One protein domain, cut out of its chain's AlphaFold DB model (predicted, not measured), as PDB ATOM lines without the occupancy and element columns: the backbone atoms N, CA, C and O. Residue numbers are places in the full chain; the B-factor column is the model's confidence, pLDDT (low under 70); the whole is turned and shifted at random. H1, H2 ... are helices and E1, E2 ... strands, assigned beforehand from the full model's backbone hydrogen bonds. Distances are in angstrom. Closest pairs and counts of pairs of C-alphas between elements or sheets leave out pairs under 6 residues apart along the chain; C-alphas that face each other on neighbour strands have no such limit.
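This is residues 3 to 16 and 34 to 107 of the 107 residues of the protein "Type VI secretion system lysozyme-related protein" of Escherichia albertii B156 (UniProt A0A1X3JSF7). A long, twisted and curled sheet of strands E1, E2 and E3, with short E4 beside the end of E3, has H2 packed along E1; H1 packs on E4 and on residues 46 to 53 of H2. The printed part has 88 residues with two named helices, then four strands, order E1 E2 E3 E4, antiparallel, class mixed. It is compact, radius of gyration of the C-alphas 13.2 A, spans 44 by 22 by 19 A.

H1, residues 3 to 15, begins at C-alpha 3 (182.681, 85.494, 211.439). H2 is residues 35 to 53, 27.1 A long. E1 is 57 to 66, 25.5 A; E2 75 to 85, 30.9 A; E3 88 to 98, 31.1 A. E4, 104 to 106, ends at (181.335, 73.838, 207.881).

E1 to E4 form a meander, each strand the antiparallel neighbour of the one before; N 63 and O 78, 2.8 A, N 81 and O 92, 2.8 A, and N 105 and O 97, 3.4 A, are within hydrogen-bond range. H2 is on the sheet, over E1; closest are the C-alphas of Ser 43 and Val 62, 5.2 A. H1 touches H2 at a steep tilt of 57 degrees, closest C-alphas Leu 10 and Ile 50, 6.8 A. In H1 and H2 every O i to N i+4 pair is within range.

The farthest C-alphas, Ser 70 and Asp 87, are 44.7 A apart. Residues 17 to 33 are cut out, a 26.5 A gap between C-alphas 16 and 34. No link printed whole is long. Residues 15 to 16, 34 to 37, 67 to 73 and 98 to 107 have pLDDT under 70.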
ATOM      1  N   ARG A   3     183.357  86.721 211.895       77.44
ATOM      2  CA  ARG A   3     182.681  85.494 211.439       77.44
ATOM      3  C   ARG A   3     183.639  84.445 210.861       77.44
ATOM      4  O   ARG A   3     183.540  83.267 211.184       77.44
ATOM      5  N   GLN A   4     184.608  84.866 210.047       79.75
ATOM      6  CA  GLN A   4     185.580  83.952 209.437       79.75
ATOM      7  C   GLN A   4     186.561  83.386 210.473       79.75
ATOM      8  O   GLN A   4     186.924  82.216 210.386       79.75
ATOM      9  N   SER A   5     186.959  84.187 211.469       83.81
ATOM     10  CA  SER A   5     187.847  83.719 212.543       83.81
ATOM     11  C   SER A   5     187.173  82.675 213.433       83.81
ATOM     12  O   SER A   5     187.803  81.690 213.803       83.81
ATOM     13  N   ILE A   6     185.883  82.862 213.723       80.88
ATOM     14  CA  ILE A   6     185.085  81.939 214.533       80.88
ATOM     15  C   ILE A   6     184.845  80.659 213.744       80.88
ATOM     16  O   ILE A   6     185.184  79.584 214.215       80.88
ATOM     17  N   ARG A   7     184.414  80.761 212.482       79.56
ATOM     18  CA  ARG A   7     184.256  79.592 211.605       79.56
ATOM     19  C   ARG A   7     185.545  78.778 211.480       79.56
ATOM     20  O   ARG A   7     185.495  77.553 211.503       79.56
ATOM     21  N   GLN A   8     186.700  79.434 211.372       80.88
ATOM     22  CA  GLN A   8     187.984  78.734 211.330       80.88
ATOM     23  C   GLN A   8     188.326  78.063 212.665       80.88
ATOM     24  O   GLN A   8     188.792  76.925 212.659       80.88
ATOM     25  N   ASN A   9     188.082  78.730 213.796       80.25
ATOM     26  CA  ASN A   9     188.335  78.145 215.109       80.25
ATOM     27  C   ASN A   9     187.431  76.933 215.368       80.25
ATOM     28  O   ASN A   9     187.920  75.873 215.738       80.25
ATOM     29  N   LEU A  10     186.139  77.041 215.062       77.25
ATOM     30  CA  LEU A  10     185.177  75.945 215.196       77.25
ATOM     31  C   LEU A  10     185.531  74.764 214.291       77.25
ATOM     32  O   LEU A  10     185.508  73.618 214.735       77.25
ATOM     33  N   ARG A  11     185.966  75.027 213.051       76.12
ATOM     34  CA  ARG A  11     186.522  73.981 212.180       76.12
ATOM     35  C   ARG A  11     187.717  73.290 212.822       76.12
ATOM     36  O   ARG A  11     187.809  72.073 212.707       76.12
ATOM     37  N   ASN A  12     188.614  74.025 213.476       75.75
ATOM     38  CA  ASN A  12     189.767  73.433 214.147       75.75
ATOM     39  C   ASN A  12     189.324  72.592 215.349       75.75
ATOM     40  O   ASN A  12     189.676  71.420 215.407       75.75
ATOM     41  N   ILE A  13     188.507  73.140 216.252       75.50
ATOM     42  CA  ILE A  13     187.995  72.451 217.450       75.50
ATOM     43  C   ILE A  13     187.344  71.119 217.070       75.50
ATOM     44  O   ILE A  13     187.681  70.083 217.631       75.50
ATOM     45  N   LEU A  14     186.474  71.141 216.061       70.25
ATOM     46  CA  LEU A  14     185.652  69.990 215.692       70.25
ATOM     47  C   LEU A  14     186.407  68.974 214.817       70.25
ATOM     48  O   LEU A  14     186.092  67.791 214.856       70.25
ATOM     49  N   ASN A  15     187.440  69.392 214.072       68.94
ATOM     50  CA  ASN A  15     188.294  68.479 213.294       68.94
ATOM     51  C   ASN A  15     189.556  68.007 214.041       68.94
ATOM     52  O   ASN A  15     190.319  67.201 213.499       68.94
ATOM     53  N   THR A  16     189.814  68.490 215.259       61.97
ATOM     54  CA  THR A  16     190.954  68.016 216.052       61.97
ATOM     55  C   THR A  16     190.608  66.636 216.609       61.97
ATOM     56  O   THR A  16     189.834  66.509 217.552       61.97
ATOM     57  N   GLY A  34     170.013  52.686 220.318       54.31
ATOM     58  CA  GLY A  34     169.063  53.606 219.677       54.31
ATOM     59  C   GLY A  34     169.678  54.843 218.995       54.31
ATOM     60  O   GLY A  34     170.441  55.606 219.589       54.31
ATOM     61  N   ALA A  35     169.266  55.093 217.745       58.31
ATOM     62  CA  ALA A  35     169.725  56.222 216.926       58.31
ATOM     63  C   ALA A  35     169.373  57.602 217.518       58.31
ATOM     64  O   ALA A  35     170.135  58.550 217.340       58.31
ATOM     65  N   ASP A  36     168.264  57.729 218.251       62.97
ATOM     66  CA  ASP A  36     167.865  59.003 218.867       62.97
ATOM     67  C   ASP A  36     168.798  59.394 220.025       62.97
ATOM     68  O   ASP A  36     169.254  60.537 220.095       62.97
ATOM     69  N   ASN A  37     169.189  58.420 220.854       68.25
ATOM     70  CA  ASN A  37     170.141  58.619 221.951       68.25
ATOM     71  C   ASN A  37     171.523  59.036 221.427       68.25
ATOM     72  O   ASN A  37     172.182  59.905 222.002       68.25
ATOM     73  N   PHE A  38     171.955  58.453 220.304       71.69
ATOM     74  CA  PHE A  38     173.204  58.828 219.643       71.69
ATOM     75  C   PHE A  38     173.202  60.294 219.195       71.69
ATOM     76  O   PHE A  38     174.163  61.027 219.431       71.69
ATOM     77  N   ARG A  39     172.108  60.739 218.571       76.12
ATOM     78  CA  ARG A  39     171.974  62.091 218.013       76.12
ATOM     79  C   ARG A  39     171.944  63.164 219.086       76.12
ATOM     80  O   ARG A  39     172.625  64.183 218.947       76.12
ATOM     81  N   GLU A  40     171.181  62.936 220.151       80.00
ATOM     82  CA  GLU A  40     171.117  63.866 221.277       80.00
ATOM     83  C   GLU A  40     172.479  63.963 221.970       80.00
ATOM     84  O   GLU A  40     172.981  65.064 222.215       80.00
ATOM     85  N   SER A  41     173.122  62.814 222.210       79.94
ATOM     86  CA  SER A  41     174.454  62.763 222.809       79.94
ATOM     87  C   SER A  41     175.482  63.517 221.965       79.94
ATOM     88  O   SER A  41     176.234  64.325 222.503       79.94
ATOM     89  N   MET A  42     175.501  63.300 220.646       77.81
ATOM     90  CA  MET A  42     176.435  63.981 219.744       77.81
ATOM     91  C   MET A  42     176.200  65.494 219.717       77.81
ATOM     92  O   MET A  42     177.150  66.269 219.822       77.81
ATOM     93  N   SER A  43     174.936  65.920 219.640       84.75
ATOM     94  CA  SER A  43     174.571  67.342 219.634       84.75
ATOM     95  C   SER A  43     175.055  68.042 220.907       84.75
ATOM     96  O   SER A  43     175.676  69.104 220.847       84.75
ATOM     97  N   ARG A  44     174.861  67.398 222.064       85.38
ATOM     98  CA  ARG A  44     175.317  67.906 223.363       85.38
ATOM     99  C   ARG A  44     176.842  67.992 223.451       85.38
ATOM    100  O   ARG A  44     177.363  69.010 223.901       85.38
ATOM    101  N   THR A  45     177.553  66.964 222.988       82.88
ATOM    102  CA  THR A  45     179.023  66.954 222.957       82.88
ATOM    103  C   THR A  45     179.579  68.091 222.099       82.88
ATOM    104  O   THR A  45     180.515  68.777 222.515       82.88
ATOM    105  N   ILE A  46     179.001  68.324 220.914       83.38
ATOM    106  CA  ILE A  46     179.416  69.412 220.019       83.38
ATOM    107  C   ILE A  46     179.194  70.768 220.699       83.38
ATOM    108  O   ILE A  46     180.129  71.566 220.745       83.38
ATOM    109  N   ALA A  47     178.012  71.006 221.280       88.38
ATOM    110  CA  ALA A  47     177.701  72.255 221.981       88.38
ATOM    111  C   ALA A  47     178.723  72.556 223.092       88.38
ATOM    112  O   ALA A  47     179.340  73.620 223.107       88.38
ATOM    113  N   GLN A  48     178.995  71.569 223.950       85.75
ATOM    114  CA  GLN A  48     179.959  71.701 225.045       85.75
ATOM    115  C   GLN A  48     181.380  71.976 224.546       85.75
ATOM    116  O   GLN A  48     182.111  72.763 225.143       85.75
ATOM    117  N   CYS A  49     181.789  71.343 223.446       83.38
ATOM    118  CA  CYS A  49     183.094  71.587 222.841       83.38
ATOM    119  C   CYS A  49     183.207  73.020 222.300       83.38
ATOM    120  O   CYS A  49     184.234  73.669 222.494       83.38
ATOM    121  N   ILE A  50     182.159  73.534 221.655       86.25
ATOM    122  CA  ILE A  50     182.128  74.911 221.150       86.25
ATOM    123  C   ILE A  50     182.247  75.906 222.307       86.25
ATOM    124  O   ILE A  50     183.156  76.732 222.302       86.25
ATOM    125  N   GLU A  51     181.394  75.780 223.323       89.62
ATOM    126  CA  GLU A  51     181.386  76.676 224.488       89.62
ATOM    127  C   GLU A  51     182.700  76.619 225.280       89.62
ATOM    128  O   GLU A  51     183.170  77.626 225.806       89.62
ATOM    129  N   ARG A  52     183.349  75.448 225.335       86.69
ATOM    130  CA  ARG A  52     184.615  75.264 226.055       86.69
ATOM    131  C   ARG A  52     185.823  75.857 225.333       86.69
ATOM    132  O   ARG A  52     186.758  76.307 225.997       86.69
ATOM    133  N   TYR A  53     185.856  75.794 224.003       84.56
ATOM    134  CA  TYR A  53     187.053  76.117 223.218       84.56
ATOM    135  C   TYR A  53     186.934  77.399 222.378       84.56
ATOM    136  O   TYR A  53     187.941  77.875 221.849       84.56
ATOM    137  N   GLU A  54     185.747  77.999 222.277       86.38
ATOM    138  CA  GLU A  54     185.533  79.322 221.692       86.38
ATOM    139  C   GLU A  54     184.965  80.281 222.757       86.38
ATOM    140  O   GLU A  54     183.754  80.448 222.845       86.38
ATOM    141  N   PRO A  55     185.812  80.957 223.560       87.88
ATOM    142  CA  PRO A  55     185.361  81.796 224.679       87.88
ATOM    143  C   PRO A  55     184.538  83.019 224.251       87.88
ATOM    144  O   PRO A  55     183.929  83.679 225.087       87.88
ATOM    145  N   ARG A  56     184.542  83.358 222.954       90.88
ATOM    146  CA  ARG A  56     183.678  84.406 222.392       90.88
ATOM    147  C   ARG A  56     182.232  83.931 222.225       90.88
ATOM    148  O   ARG A  56     181.348  84.773 222.104       90.88
ATOM    149  N   VAL A  57     181.993  82.620 222.187       90.56
ATOM    150  CA  VAL A  57     180.656  82.021 222.146       90.56
ATOM    151  C   VAL A  57     180.146  81.891 223.577       90.56
ATOM    152  O   VAL A  57     180.732  81.183 224.388       90.56
ATOM    153  N   SER A  58     179.055  82.583 223.898       90.25
ATOM    154  CA  SER A  58     178.418  82.513 225.218       90.25
ATOM    155  C   SER A  58     177.459  81.334 225.350       90.25
ATOM    156  O   SER A  58     177.173  80.908 226.463       90.25
ATOM    157  N   GLN A  59     176.927  80.859 224.223       92.50
ATOM    158  CA  GLN A  59     176.012  79.726 224.154       92.50
ATOM    159  C   GLN A  59     176.087  79.098 222.760       92.50
ATOM    160  O   GLN A  59     176.207  79.823 221.766       92.50
ATOM    161  N   ALA A  60     175.973  77.775 222.686       91.50
ATOM    162  CA  ALA A  60     175.813  77.040 221.441       91.50
ATOM    163  C   ALA A  60     174.606  76.098 221.515       91.50
ATOM    164  O   ALA A  60     174.458  75.317 222.450       91.50
ATOM    165  N   GLU A  61     173.762  76.134 220.490       93.56
ATOM    166  CA  GLU A  61     172.698  75.159 220.278       93.56
ATOM    167  C   GLU A  61     173.040  74.309 219.058       93.56
ATOM    168  O   GLU A  61     173.529  74.820 218.049       93.56
ATOM    169  N   VAL A  62     172.809  73.001 219.160       90.12
ATOM    170  CA  VAL A  62     173.111  72.041 218.099       90.12
ATOM    171  C   VAL A  62     171.887  71.174 217.862       90.12
ATOM    172  O   VAL A  62     171.398  70.517 218.780       90.12
ATOM    173  N   GLN A  63     171.414  71.153 216.621       89.19
ATOM    174  CA  GLN A  63     170.247  70.387 216.204       89.19
ATOM    175  C   GLN A  63     170.646  69.375 215.131       89.19
ATOM    176  O   GLN A  63     171.128  69.738 214.060       89.19
ATOM    177  N   ALA A  64     170.436  68.088 215.404       84.50
ATOM    178  CA  ALA A  64     170.681  67.027 214.430       84.50
ATOM    179  C   ALA A  64     169.509  66.911 213.442       84.50
ATOM    180  O   ALA A  64     168.436  66.413 213.793       84.50
ATOM    181  N   VAL A  65     169.728  67.297 212.190       82.94
ATOM    182  CA  VAL A  65     168.781  67.208 211.074       82.94
ATOM    183  C   VAL A  65     169.082  65.956 210.250       82.94
ATOM    184  O   VAL A  65     170.204  65.768 209.783       82.94
ATOM    185  N   MET A  66     168.089  65.085 210.046       74.25
ATOM    186  CA  MET A  66     168.274  63.922 209.169       74.25
ATOM    187  C   MET A  66     168.354  64.374 207.719       74.25
ATOM    188  O   MET A  66     167.451  65.052 207.231       74.25
ATOM    189  N   THR A  67     169.407  63.958 207.025       66.06
ATOM    190  CA  THR A  67     169.559  64.213 205.592       66.06
ATOM    191  C   THR A  67     168.964  63.061 204.775       66.06
ATOM    192  O   THR A  67     168.418  63.287 203.697       66.06
ATOM    193  N   SER A  68     168.967  61.838 205.315       63.38
ATOM    194  CA  SER A  68     168.240  60.689 204.766       63.38
ATOM    195  C   SER A  68     167.924  59.653 205.851       63.38
ATOM    196  O   SER A  68     168.563  59.593 206.896       63.38
ATOM    197  N   ALA A  69     166.926  58.800 205.601       59.50
ATOM    198  CA  ALA A  69     166.566  57.693 206.494       59.50
ATOM    199  C   ALA A  69     167.452  56.440 206.309       59.50
ATOM    200  O   ALA A  69     167.190  55.408 206.919       59.50
ATOM    201  N   SER A  70     168.459  56.499 205.428       59.72
ATOM    202  CA  SER A  70     169.267  55.343 205.014       59.72
ATOM    203  C   SER A  70     170.336  54.938 206.024       59.72
ATOM    204  O   SER A  70     170.683  53.762 206.091       59.72
ATOM    205  N   SER A  71     170.859  55.886 206.802       59.91
ATOM    206  CA  SER A  71     171.892  55.635 207.803       59.91
ATOM    207  C   SER A  71     171.752  56.615 208.968       59.91
ATOM    208  O   SER A  71     171.552  57.804 208.725       59.91
ATOM    209  N   PRO A  72     171.929  56.178 210.229       57.47
ATOM    210  CA  PRO A  72     172.015  57.080 211.380       57.47
ATOM    211  C   PRO A  72     173.127  58.131 211.254       57.47
ATOM    212  O   PRO A  72     173.084  59.146 211.941       57.47
ATOM    213  N   LEU A  73     174.118  57.895 210.388       61.53
ATOM    214  CA  LEU A  73     175.234  58.807 210.126       61.53
ATOM    215  C   LEU A  73     174.931  59.837 209.025       61.53
ATOM    216  O   LEU A  73     175.670  60.812 208.905       61.53
ATOM    217  N   ASP A  74     173.847  59.662 208.260       70.00
ATOM    218  CA  ASP A  74     173.409  60.604 207.222       70.00
ATOM    219  C   ASP A  74     172.600  61.753 207.851       70.00
ATOM    220  O   ASP A  74     171.400  61.940 207.613       70.00
ATOM    221  N   MET A  75     173.265  62.526 208.706       74.62
ATOM    222  CA  MET A  75     172.687  63.688 209.373       74.62
ATOM    223  C   MET A  75     173.597  64.904 209.275       74.62
ATOM    224  O   MET A  75     174.820  64.800 209.251       74.62
ATOM    225  N   THR A  76     172.975  66.073 209.257       82.19
ATOM    226  CA  THR A  76     173.638  67.370 209.345       82.19
ATOM    227  C   THR A  76     173.317  67.981 210.701       82.19
ATOM    228  O   THR A  76     172.182  67.926 211.157       82.19
ATOM    229  N   PHE A  77     174.303  68.559 211.363       84.44
ATOM    230  CA  PHE A  77     174.138  69.343 212.575       84.44
ATOM    231  C   PHE A  77     173.983  70.806 212.189       84.44
ATOM    232  O   PHE A  77     174.911  71.403 211.646       84.44
ATOM    233  N   HIS A  78     172.820  71.372 212.477       89.38
ATOM    234  CA  HIS A  78     172.619  72.808 212.428       89.38
ATOM    235  C   HIS A  78     173.099  73.408 213.746       89.38
ATOM    236  O   HIS A  78     172.697  72.942 214.815       89.38
ATOM    237  N   ILE A  79     173.991  74.392 213.680       89.94
ATOM    238  CA  ILE A  79     174.613  74.986 214.861       89.94
ATOM    239  C   ILE A  79     174.279  76.471 214.914       89.94
ATOM    240  O   ILE A  79     174.613  77.214 213.990       89.94
ATOM    241  N   THR A  80     173.713  76.896 216.041       92.50
ATOM    242  CA  THR A  80     173.446  78.300 216.365       92.50
ATOM    243  C   THR A  80     174.366  78.727 217.498       92.50
ATOM    244  O   THR A  80     174.307  78.185 218.600       92.50
ATOM    245  N   ALA A  81     175.239  79.695 217.237       91.12
ATOM    246  CA  ALA A  81     176.207  80.199 218.201       91.12
ATOM    247  C   ALA A  81     175.949  81.677 218.507       91.12
ATOM    248  O   ALA A  81     175.987  82.524 217.611       91.12
ATOM    249  N   TRP A  82     175.741  81.989 219.785       93.69
ATOM    250  CA  TRP A  82     175.640  83.363 220.274       93.69
ATOM    251  C   TRP A  82     177.026  83.858 220.646       93.69
ATOM    252  O   TRP A  82     177.676  83.308 221.533       93.69
ATOM    253  N   VAL A  83     177.488  84.894 219.956       90.50
ATOM    254  CA  VAL A  83     178.839  85.427 220.092       90.50
ATOM    255  C   VAL A  83     178.798  86.827 220.652       90.50
ATOM    256  O   VAL A  83     178.078  87.687 220.153       90.50
ATOM    257  N   THR A  84     179.639  87.065 221.652       87.75
ATOM    258  CA  THR A  84     179.862  88.393 222.215       87.75
ATOM    259  C   THR A  84     181.291  88.832 221.920       87.75
ATOM    260  O   THR A  84     182.255  88.171 222.310       87.75
ATOM    261  N   PHE A  85     181.446  89.947 221.211       83.50
ATOM    262  CA  PHE A  85     182.751  90.530 220.904       83.50
ATOM    263  C   PHE A  85     182.652  92.056 220.849       83.50
ATOM    264  O   PHE A  85     181.841  92.586 220.097       83.50
ATOM    265  N   ASN A  86     183.484  92.764 221.622       84.31
ATOM    266  CA  ASN A  86     183.492  94.233 221.708       84.31
ATOM    267  C   ASN A  86     182.082  94.834 221.898       84.31
ATOM    268  O   ASN A  86     181.644  95.647 221.087       84.31
ATOM    269  N   ASP A  87     181.352  94.364 222.915       82.56
ATOM    270  CA  ASP A  87     179.970  94.772 223.244       82.56
ATOM    271  C   ASP A  87     178.934  94.549 222.126       82.56
ATOM    272  O   ASP A  87     177.793  95.001 222.206       82.56
ATOM    273  N   THR A  88     179.315  93.815 221.079       83.31
ATOM    274  CA  THR A  88     178.426  93.405 219.997       83.31
ATOM    275  C   THR A  88     177.994  91.965 220.230       83.31
ATOM    276  O   THR A  88     178.835  91.084 220.427       83.31
ATOM    277  N   HIS A  89     176.683  91.734 220.182       87.38
ATOM    278  CA  HIS A  89     176.091  90.403 220.206       87.38
ATOM    279  C   HIS A  89     175.708  90.004 218.782       87.38
ATOM    280  O   HIS A  89     174.832  90.617 218.172       87.38
ATOM    281  N   GLU A  90     176.373  88.986 218.249       89.12
ATOM    282  CA  GLU A  90     176.075  88.413 216.938       89.12
ATOM    283  C   GLU A  90     175.598  86.970 217.092       89.12
ATOM    284  O   GLU A  90     176.084  86.227 217.942       89.12
ATOM    285  N   VAL A  91     174.663  86.565 216.236       89.69
ATOM    286  CA  VAL A  91     174.256  85.166 216.098       89.69
ATOM    287  C   VAL A  91     174.859  84.627 214.807       89.69
ATOM    288  O   VAL A  91     174.723  85.238 213.741       89.69
ATOM    289  N   PHE A  92     175.550  83.495 214.906       87.69
ATOM    290  CA  PHE A  92     176.066  82.768 213.753       87.69
ATOM    291  C   PHE A  92     175.383  81.418 213.634       87.69
ATOM    292  O   PHE A  92     175.415  80.621 214.565       87.69
ATOM    293  N   GLU A  93     174.838  81.167 212.453       88.69
ATOM    294  CA  GLU A  93     174.245  79.893 212.065       88.69
ATOM    295  C   GLU A  93     175.122  79.256 210.990       88.69
ATOM    296  O   GLU A  93     175.600  79.944 210.077       88.69
ATOM    297  N   PHE A  94     175.384  77.961 211.125       84.81
ATOM    298  CA  PHE A  94     176.124  77.187 210.135       84.81
ATOM    299  C   PHE A  94     175.788  75.704 210.240       84.81
ATOM    300  O   PHE A  94     175.506  75.183 211.320       84.81
ATOM    301  N   ASP A  95     175.871  75.028 209.100       83.00
ATOM    302  CA  ASP A  95     175.605  73.603 208.998       83.00
ATOM    303  C   ASP A  95     176.901  72.801 209.010       83.00
ATOM    304  O   ASP A  95     177.952  73.224 208.505       83.00
ATOM    305  N   MET A  96     176.810  71.612 209.590       77.12
ATOM    306  CA  MET A  96     177.920  70.697 209.739       77.12
ATOM    307  C   MET A  96     177.507  69.266 209.426       77.12
ATOM    308  O   MET A  96     176.741  68.662 210.164       77.12
ATOM    309  N   ALA A  97     178.081  68.673 208.383       71.38
ATOM    310  CA  ALA A  97     177.902  67.252 208.095       71.38
ATOM    311  C   ALA A  97     179.188  66.468 208.421       71.38
ATOM    312  O   ALA A  97     180.286  66.934 208.072       71.38
ATOM    313  N   PRO A  98     179.092  65.283 209.052       64.06
ATOM    314  CA  PRO A  98     180.192  64.336 209.066       64.06
ATOM    315  C   PRO A  98     180.417  63.874 207.622       64.06
ATOM    316  O   PRO A  98     179.541  63.276 207.004       64.06
ATOM    317  N   ASN A  99     181.580  64.160 207.035       54.28
ATOM    318  CA  ASN A  99     181.935  63.481 205.794       54.28
ATOM    319  C   ASN A  99     182.247  62.006 206.118       54.28
ATOM    320  O   ASN A  99     182.631  61.683 207.244       54.28
ATOM    321  N   GLY A 100     182.112  61.105 205.141       45.12
ATOM    322  CA  GLY A 100     182.354  59.661 205.303       45.12
ATOM    323  C   GLY A 100     183.763  59.246 205.778       45.12
ATOM    324  O   GLY A 100     184.084  58.064 205.737       45.12
ATOM    325  N   SER A 101     184.611  60.184 206.217       47.94
ATOM    326  CA  SER A 101     185.905  59.963 206.869       47.94
ATOM    327  C   SER A 101     186.045  60.616 208.261       47.94
ATOM    328  O   SER A 101     187.169  60.760 208.737       47.94
ATOM    329  N   GLN A 102     184.941  60.960 208.945       51.97
ATOM    330  CA  GLN A 102     184.914  61.624 210.271       51.97
ATOM    331  C   GLN A 102     185.482  63.058 210.292       51.97
ATOM    332  O   GLN A 102     185.909  63.543 211.338       51.97
ATOM    333  N   HIS A 103     185.490  63.760 209.156       49.97
ATOM    334  CA  HIS A 103     185.848  65.178 209.110       49.97
ATOM    335  C   HIS A 103     184.599  66.040 208.917       49.97
ATOM    336  O   HIS A 103     183.797  65.812 208.009       49.97
ATOM    337  N   TYR A 104     184.451  67.061 209.756       55.31
ATOM    338  CA  TYR A 104     183.322  67.978 209.718       55.31
ATOM    339  C   TYR A 104     183.582  69.112 208.727       55.31
ATOM    340  O   TYR A 104     184.536  69.891 208.872       55.31
ATOM    341  N   ARG A 105     182.716  69.228 207.716       54.44
ATOM    342  CA  ARG A 105     182.661  70.409 206.845       54.44
ATOM    343  C   ARG A 105     181.741  71.442 207.477       54.44
ATOM    344  O   ARG A 105     180.662  71.081 207.910       54.44
ATOM    345  N   VAL A 106     182.181  72.697 207.512       56.16
ATOM    346  CA  VAL A 106     181.335  73.838 207.881       56.16
ATOM    347  C   VAL A 106     181.047  74.596 206.596       56.16
ATOM    348  O   VAL A 106     182.004  75.137 206.021       56.16
ATOM    349  N   ASP A 107     179.791  74.603 206.147       55.56
ATOM    350  CA  ASP A 107     179.304  75.360 204.977       55.56
ATOM    351  C   ASP A 107     178.652  76.699 205.376       55.56
ATOM    352  O   ASP A 107     178.397  76.945 206.574       55.56
TER     353      ASP A 107